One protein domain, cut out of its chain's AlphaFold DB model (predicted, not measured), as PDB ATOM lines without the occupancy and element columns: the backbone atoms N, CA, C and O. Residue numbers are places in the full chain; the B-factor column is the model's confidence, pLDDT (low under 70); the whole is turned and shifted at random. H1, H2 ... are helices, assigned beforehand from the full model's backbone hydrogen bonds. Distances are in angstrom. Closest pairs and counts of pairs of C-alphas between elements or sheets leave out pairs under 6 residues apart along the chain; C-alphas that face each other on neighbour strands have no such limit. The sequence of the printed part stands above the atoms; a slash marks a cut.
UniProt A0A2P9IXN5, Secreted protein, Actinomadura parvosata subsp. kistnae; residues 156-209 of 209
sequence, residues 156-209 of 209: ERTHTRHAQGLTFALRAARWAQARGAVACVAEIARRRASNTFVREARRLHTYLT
ATOM      1  N   GLU A 156     -54.402 -40.362  37.867       88.06
ATOM      2  CA  GLU A 156     -53.709 -41.569  38.319       88.06
ATOM      3  C   GLU A 156     -53.248 -41.442  39.781       88.06
ATOM      4  O   GLU A 156     -52.828 -40.381  40.258       88.06
ATOM      5  N   ARG A 157     -53.297 -42.558  40.520       86.69
ATOM      6  CA  ARG A 157     -52.880 -42.591  41.926       86.69
ATOM      7  C   ARG A 157     -51.363 -42.456  42.052       86.69
ATOM      8  O   ARG A 157     -50.580 -43.134  41.386       86.69
ATOM      9  N   THR A 158     -50.929 -41.607  42.979       89.88
ATOM     10  CA  THR A 158     -49.516 -41.481  43.341       89.88
ATOM     11  C   THR A 158     -49.094 -42.623  44.263       89.88
ATOM     12  O   THR A 158     -49.754 -42.873  45.269       89.88
ATOM     13  N   HIS A 159     -47.959 -43.256  43.972       90.38
ATOM     14  CA  HIS A 159     -47.365 -44.319  44.781       90.38
ATOM     15  C   HIS A 159     -45.968 -43.922  45.270       90.38
ATOM     16  O   HIS A 159     -45.309 -43.073  44.665       90.38
ATOM     17  N   THR A 160     -45.475 -44.592  46.317       91.88
ATOM     18  CA  THR A 160     -44.130 -44.379  46.888       91.88
ATOM     19  C   THR A 160     -43.023 -44.456  45.836       91.88
ATOM     20  O   THR A 160     -42.101 -43.644  45.851       91.88
ATOM     21  N   ARG A 161     -43.162 -45.355  44.852       93.19
ATOM     22  CA  ARG A 161     -42.214 -45.492  43.736       93.19
ATOM     23  C   ARG A 161     -42.035 -44.213  42.912       93.19
ATOM     24  O   ARG A 161     -40.948 -43.971  42.400       93.19
ATOM     25  N   HIS A 162     -43.067 -43.374  42.801       95.25
ATOM     26  CA  HIS A 162     -42.977 -42.122  42.045       95.25
ATOM     27  C   HIS A 162     -42.111 -41.093  42.781       95.25
ATOM     28  O   HIS A 162     -41.313 -40.404  42.155       95.25
ATOM     29  N   ALA A 163     -42.215 -41.031  44.114       95.62
ATOM     30  CA  ALA A 163     -41.322 -40.206  44.923       95.62
ATOM     31  C   ALA A 163     -39.874 -40.719  44.854       95.62
ATOM     32  O   ALA A 163     -38.966 -39.922  44.656       95.62
ATOM     33  N   GLN A 164     -39.669 -42.042  44.917       95.94
ATOM     34  CA  GLN A 164     -38.343 -42.655  44.749       95.94
ATOM     35  C   GLN A 164     -37.709 -42.294  43.398       95.94
ATOM     36  O   GLN A 164     -36.544 -41.909  43.359       95.94
ATOM     37  N   GLY A 165     -38.483 -42.347  42.306       97.25
ATOM     38  CA  GLY A 165     -38.007 -41.943  40.981       97.25
ATOM     39  C   GLY A 165     -37.589 -40.472  40.902       97.25
ATOM     40  O   GLY A 165     -36.560 -40.167  40.309       97.25
ATOM     41  N   LEU A 166     -38.329 -39.563  41.548       98.06
ATOM     42  CA  LEU A 166     -37.964 -38.141  41.615       98.06
ATOM     43  C   LEU A 166     -36.705 -37.901  42.458       98.06
ATOM     44  O   LEU A 166     -35.837 -37.123  42.063       98.06
ATOM     45  N   THR A 167     -36.576 -38.592  43.591       98.19
ATOM     46  CA  THR A 167     -35.375 -38.527  44.431       98.19
ATOM     47  C   THR A 167     -34.146 -39.040  43.676       98.19
ATOM     48  O   THR A 167     -33.101 -38.390  43.712       98.19
ATOM     49  N   PHE A 168     -34.260 -40.159  42.951       98.50
ATOM     50  CA  PHE A 168     -33.170 -40.660  42.110       98.50
ATOM     51  C   PHE A 168     -32.843 -39.689  40.968       98.50
ATOM     52  O   PHE A 168     -31.676 -39.372  40.757       98.50
ATOM     53  N   ALA A 169     -33.854 -39.137  40.292       98.38
ATOM     54  CA  ALA A 169     -33.652 -38.142  39.242       98.38
ATOM     55  C   ALA A 169     -32.884 -36.907  39.735       98.38
ATOM     56  O   ALA A 169     -32.019 -36.413  39.022       98.38
ATOM     57  N   LEU A 170     -33.129 -36.431  40.961       98.50
ATOM     58  CA  LEU A 170     -32.349 -35.339  41.556       98.50
ATOM     59  C   LEU A 170     -30.879 -35.723  41.779       98.50
ATOM     60  O   LEU A 170     -29.995 -34.893  41.563       98.50
ATOM     61  N   ARG A 171     -30.593 -36.965  42.188       98.25
ATOM     62  CA  ARG A 171     -29.210 -37.468  42.289       98.25
ATOM     63  C   ARG A 171     -28.550 -37.515  40.910       98.25
ATOM     64  O   ARG A 171     -27.469 -36.959  40.752       98.25
ATOM     65  N   ALA A 172     -29.237 -38.075  39.914       98.44
ATOM     66  CA  ALA A 172     -28.766 -38.139  38.531       98.44
ATOM     67  C   ALA A 172     -28.500 -36.747  37.937       98.44
ATOM     68  O   ALA A 172     -27.439 -36.516  37.363       98.44
ATOM     69  N   ALA A 173     -29.411 -35.794  38.152       98.31
ATOM     70  CA  ALA A 173     -29.238 -34.408  37.728       98.31
ATOM     71  C   ALA A 173     -27.982 -33.784  38.348       98.31
ATOM     72  O   ALA A 173     -27.248 -33.072  37.670       98.31
ATOM     73  N   ARG A 174     -27.706 -34.072  39.627       98.25
ATOM     74  CA  ARG A 174     -26.498 -33.601  40.317       98.25
ATOM     75  C   ARG A 174     -25.228 -34.230  39.776       98.25
ATOM     76  O   ARG A 174     -24.256 -33.513  39.581       98.25
ATOM     77  N   TRP A 175     -25.220 -35.529  39.506       97.88
ATOM     78  CA  TRP A 175     -24.058 -36.172  38.892       97.88
ATOM     79  C   TRP A 175     -23.743 -35.577  37.517       97.88
ATOM     80  O   TRP A 175     -22.587 -35.292  37.229       97.88
ATOM     81  N   ALA A 176     -24.772 -35.312  36.711       97.31
ATOM     82  CA  ALA A 176     -24.631 -34.736  35.376       97.31
ATOM     83  C   ALA A 176     -24.492 -33.201  35.347       97.31
ATOM     84  O   ALA A 176     -24.362 -32.635  34.266       97.31
ATOM     85  N   GLN A 177     -24.592 -32.519  36.499       97.38
ATOM     86  CA  GLN A 177     -24.739 -31.055  36.588       97.38
ATOM     87  C   GLN A 177     -25.839 -30.503  35.660       97.38
ATOM     88  O   GLN A 177     -25.732 -29.414  35.097       97.38
ATOM     89  N   ALA A 178     -26.918 -31.267  35.495       96.12
ATOM     90  CA  ALA A 178     -27.973 -30.961  34.548       96.12
ATOM     91  C   ALA A 178     -28.781 -29.724  34.953       96.12
ATOM     92  O   ALA A 178     -29.097 -29.511  36.129       96.12
ATOM     93  N   ARG A 179     -29.167 -28.938  33.950       94.38
ATOM     94  CA  ARG A 179     -30.068 -27.786  34.055       94.38
ATOM     95  C   ARG A 179     -31.083 -27.826  32.919       94.38
ATOM     96  O   ARG A 179     -30.882 -28.529  31.931       94.38
ATOM     97  N   GLY A 180     -32.160 -27.069  33.075       90.50
ATOM     98  CA  GLY A 180     -33.256 -27.002  32.116       90.50
ATOM     99  C   GLY A 180     -34.531 -27.644  32.655       90.50
ATOM    100  O   GLY A 180     -34.518 -28.702  33.287       90.50
ATOM    101  N   ALA A 181     -35.653 -26.973  32.413       85.00
ATOM    102  CA  ALA A 181     -36.940 -27.383  32.945       85.00
ATOM    103  C   ALA A 181     -37.423 -28.704  32.322       85.00
ATOM    104  O   ALA A 181     -37.492 -28.852  31.105       85.00
ATOM    105  N   VAL A 182     -37.854 -29.635  33.175       92.94
ATOM    106  CA  VAL A 182     -38.580 -30.845  32.766       92.94
ATOM    107  C   VAL A 182     -40.071 -30.598  32.990       92.94
ATOM    108  O   VAL A 182     -40.525 -30.505  34.134       92.94
ATOM    109  N   ALA A 183     -40.840 -30.475  31.904       93.12
ATOM    110  CA  ALA A 183     -42.225 -29.990  31.938       93.12
ATOM    111  C   ALA A 183     -43.140 -30.785  32.888       93.12
ATOM    112  O   ALA A 183     -43.855 -30.188  33.694       93.12
ATOM    113  N   CYS A 184     -43.068 -32.122  32.863       94.00
ATOM    114  CA  CYS A 184     -43.879 -32.972  33.741       94.00
ATOM    115  C   CYS A 184     -43.546 -32.761  35.231       94.00
ATOM    116  O   CYS A 184     -44.440 -32.746  36.076       94.00
ATOM    117  N   VAL A 185     -42.275 -32.513  35.564       95.62
ATOM    118  CA  VAL A 185     -41.835 -32.218  36.936       95.62
ATOM    119  C   VAL A 185     -42.314 -30.832  37.367       95.62
ATOM    120  O   VAL A 185     -42.834 -30.685  38.473       95.62
ATOM    121  N   ALA A 186     -42.197 -29.828  36.492       94.69
ATOM    122  CA  ALA A 186     -42.659 -28.466  36.758       94.69
ATOM    123  C   ALA A 186     -44.181 -28.402  36.988       94.69
ATOM    124  O   ALA A 186     -44.665 -27.655  37.839       94.69
ATOM    125  N   GLU A 187     -44.963 -29.206  36.266       93.56
ATOM    126  CA  GLU A 187     -46.401 -29.335  36.504       93.56
ATOM    127  C   GLU A 187     -46.705 -29.880  37.907       93.56
ATOM    128  O   GLU A 187     -47.509 -29.299  38.638       93.56
ATOM    129  N   ILE A 188     -46.028 -30.953  38.323       94.19
ATOM    130  CA  ILE A 188     -46.222 -31.547  39.651       94.19
ATOM    131  C   ILE A 188     -45.770 -30.582  40.752       94.19
ATOM    132  O   ILE A 188     -46.460 -30.444  41.763       94.19
ATOM    133  N   ALA A 189     -44.650 -29.883  40.553       93.62
ATOM    134  CA  ALA A 189     -44.102 -28.928  41.513       93.62
ATOM    135  C   ALA A 189     -45.083 -27.783  41.841       93.62
ATOM    136  O   ALA A 189     -45.129 -27.326  42.989       93.62
ATOM    137  N   ARG A 190     -45.911 -27.372  40.867       93.19
ATOM    138  CA  ARG A 190     -46.945 -26.330  41.015       93.19
ATOM    139  C   ARG A 190     -48.208 -26.787  41.750       93.19
ATOM    140  O   ARG A 190     -49.017 -25.948  42.142       93.19
ATOM    141  N   ARG A 191     -48.415 -28.093  41.959       91.75
ATOM    142  CA  ARG A 191     -49.616 -28.604  42.648       91.75
ATOM    143  C   ARG A 191     -49.648 -28.121  44.099       91.75
ATOM    144  O   ARG A 191     -48.616 -28.075  44.761       91.75
ATOM    145  N   ARG A 192     -50.843 -27.829  44.632       87.56
ATOM    146  CA  ARG A 192     -51.039 -27.326  46.012       87.56
ATOM    147  C   ARG A 192     -50.772 -28.373  47.110       87.56
ATOM    148  O   ARG A 192     -50.633 -28.013  48.272       87.56
ATOM    149  N   ALA A 193     -50.676 -29.658  46.766       87.31
ATOM    150  CA  ALA A 193     -50.435 -30.728  47.736       87.31
ATOM    151  C   ALA A 193     -49.044 -30.643  48.406       87.31
ATOM    152  O   ALA A 193     -48.106 -30.040  47.879       87.31
ATOM    153  N   SER A 194     -48.917 -31.263  49.582       85.56
ATOM    154  CA  SER A 194     -47.705 -31.265  50.422       85.56
ATOM    155  C   SER A 194     -47.147 -32.668  50.696       85.56
ATOM    156  O   SER A 194     -46.288 -32.843  51.558       85.56
ATOM    157  N   ASN A 195     -47.618 -33.682  49.964       91.81
ATOM    158  CA  ASN A 195     -47.124 -35.047  50.120       91.81
ATOM    159  C   ASN A 195     -45.662 -35.190  49.645       91.81
ATOM    160  O   ASN A 195     -45.133 -34.345  48.918       91.81
ATOM    161  N   THR A 196     -45.011 -36.288  50.046       93.62
ATOM    162  CA  THR A 196     -43.606 -36.570  49.700       93.62
ATOM    163  C   THR A 196     -43.358 -36.479  48.196       93.62
ATOM    164  O   THR A 196     -42.379 -35.875  47.781       93.62
ATOM    165  N   PHE A 197     -44.271 -36.997  47.374       95.00
ATOM    166  CA  PHE A 197     -44.165 -36.941  45.918       95.00
ATOM    167  C   PHE A 197     -44.045 -35.505  45.376       95.00
ATOM    168  O   PHE A 197     -43.105 -35.206  44.642       95.00
ATOM    169  N   VAL A 198     -44.939 -34.595  45.778       95.12
ATOM    170  CA  VAL A 198     -44.875 -33.185  45.351       95.12
ATOM    171  C   VAL A 198     -43.644 -32.482  45.924       95.12
ATOM    172  O   VAL A 198     -43.027 -31.671  45.235       95.12
ATOM    173  N   ARG A 199     -43.232 -32.811  47.157       96.19
ATOM    174  CA  ARG A 199     -42.008 -32.258  47.755       96.19
ATOM    175  C   ARG A 199     -40.757 -32.634  46.958       96.19
ATOM    176  O   ARG A 199     -39.941 -31.756  46.686       96.19
ATOM    177  N   GLU A 200     -40.613 -33.898  46.567       97.31
ATOM    178  CA  GLU A 200     -39.478 -34.342  45.748       97.31
ATOM    179  C   GLU A 200     -39.518 -33.725  44.342       97.31
ATOM    180  O   GLU A 200     -38.480 -33.312  43.830       97.31
ATOM    181  N   ALA A 201     -40.708 -33.549  43.752       96.88
ATOM    182  CA  ALA A 201     -40.849 -32.855  42.471       96.88
ATOM    183  C   ALA A 201     -40.398 -31.389  42.556       96.88
ATOM    184  O   ALA A 201     -39.670 -30.921  41.684       96.88
ATOM    185  N   ARG A 202     -40.771 -30.671  43.626       97.31
ATOM    186  CA  ARG A 202     -40.305 -29.294  43.865       97.31
ATOM    187  C   ARG A 202     -38.790 -29.233  44.024       97.31
ATOM    188  O   ARG A 202     -38.163 -28.398  43.389       97.31
ATOM    189  N   ARG A 203     -38.195 -30.138  44.809       97.50
ATOM    190  CA  ARG A 203     -36.732 -30.205  44.987       97.50
ATOM    191  C   ARG A 203     -35.997 -30.398  43.664       97.50
ATOM    192  O   ARG A 203     -35.015 -29.706  43.416       97.50
ATOM    193  N   LEU A 204     -36.477 -31.316  42.825       98.00
ATOM    194  CA  LEU A 204     -35.917 -31.533  41.494       98.00
ATOM    195  C   LEU A 204     -36.090 -30.294  40.608       98.00
ATOM    196  O   LEU A 204     -35.123 -29.839  40.008       98.00
ATOM    197  N   HIS A 205     -37.290 -29.713  40.567       97.31
ATOM    198  CA  HIS A 205     -37.568 -28.522  39.767       97.31
ATOM    199  C   HIS A 205     -36.680 -27.327  40.147       97.31
ATOM    200  O   HIS A 205     -36.109 -26.701  39.258       97.31
ATOM    201  N   THR A 206     -36.513 -27.061  41.448       97.44
ATOM    202  CA  THR A 206     -35.640 -25.997  41.974       97.44
ATOM    203  C   THR A 206     -34.163 -26.237  41.676       97.44
ATOM    204  O   THR A 206     -33.408 -25.286  41.583       97.44
ATOM    205  N   TYR A 207     -33.712 -27.487  41.551       98.00
ATOM    206  CA  TYR A 207     -32.324 -27.757  41.168       98.00
ATOM    207  C   TYR A 207     -32.075 -27.517  39.670       98.00
ATOM    208  O   TYR A 207     -30.979 -27.123  39.277       98.00
ATOM    209  N   LEU A 208     -33.075 -27.803  38.835       96.56
ATOM    210  CA  LEU A 208     -32.970 -27.717  37.379       96.56
ATOM    211  C   LEU A 208     -33.142 -26.297  36.825       96.56
ATOM    212  O   LEU A 208     -32.718 -26.053  35.694       96.56
ATOM    213  N   THR A 209     -33.788 -25.415  37.587       93.88
ATOM    214  CA  THR A 209     -34.116 -24.029  37.214       93.88
ATOM    215  C   THR A 209     -33.243 -23.076  38.006       93.88
ATOM    216  O   THR A 209     -32.665 -22.165  37.382       93.88
TER     217      THR A 209
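AT A GLANCE: This is residues 156 to 209 of the 209 residues of the protein "Secreted protein" of Actinomadura parvosata subsp. kistnae (UniProt A0A2P9IXN5). Two helices, H1 and the somewhat shorter H3, lie side by side and run the same way, and a third, short helix, H2, packs steeply on H3. The centres of the three make a triangle, in which H3 touches both of the others while H1 and H2 stay only just apart. The printed part has 54 residues with three named helices, in the order H1, H2, H3, and no named strand; the class is all helix. It is compact, with a radius of gyration of the C-alphas of 10.5 A, and elongated in outline, spanning 30 by 20 by 16 A.

HOW THE PARTS SIT: Start from Glu 156 and go on to H1, residues 160 to 175. Hold it against H3, residues 196 to 208: the two touch, and their closest C-alphas, those of Ala 163 and Phe 197, are 4.4 A apart. They run the same way at a shallow tilt of 18 degrees. Look next at H2, residues 183 to 189, which touches H3; their closest C-alphas, those of Ala 189 and Arg 202, are 4.5 A apart. These two run opposite ways at a steep tilt of 54 degrees. H1 and H2 are only just apart, their closest C-alphas 8.5 A from each other. In H1, H2 and H3 every backbone O i to N i+4 pair is within hydrogen-bond range.

IN THESE COORDINATES: Find C-alpha 160 at (-44.130, -44.379, 46.888); from there H1 runs 23.1 A to C-alpha 175 at (-24.058, -36.172, 38.892). H2 begins at Ala 183 and ends at Ala 189, 9.8 A from first to last C-alpha. H3 runs 18.5 A from Thr 196 to C-alpha 208 at (-32.970, -27.717, 37.379).

THE WHOLE: The two C-alphas farthest apart, those of Arg 157 and Gln 177, are 30.9 A apart. The printed part has no cut, and both links are short. Its mean pLDDT is 94.6, and no printed residue is under 70.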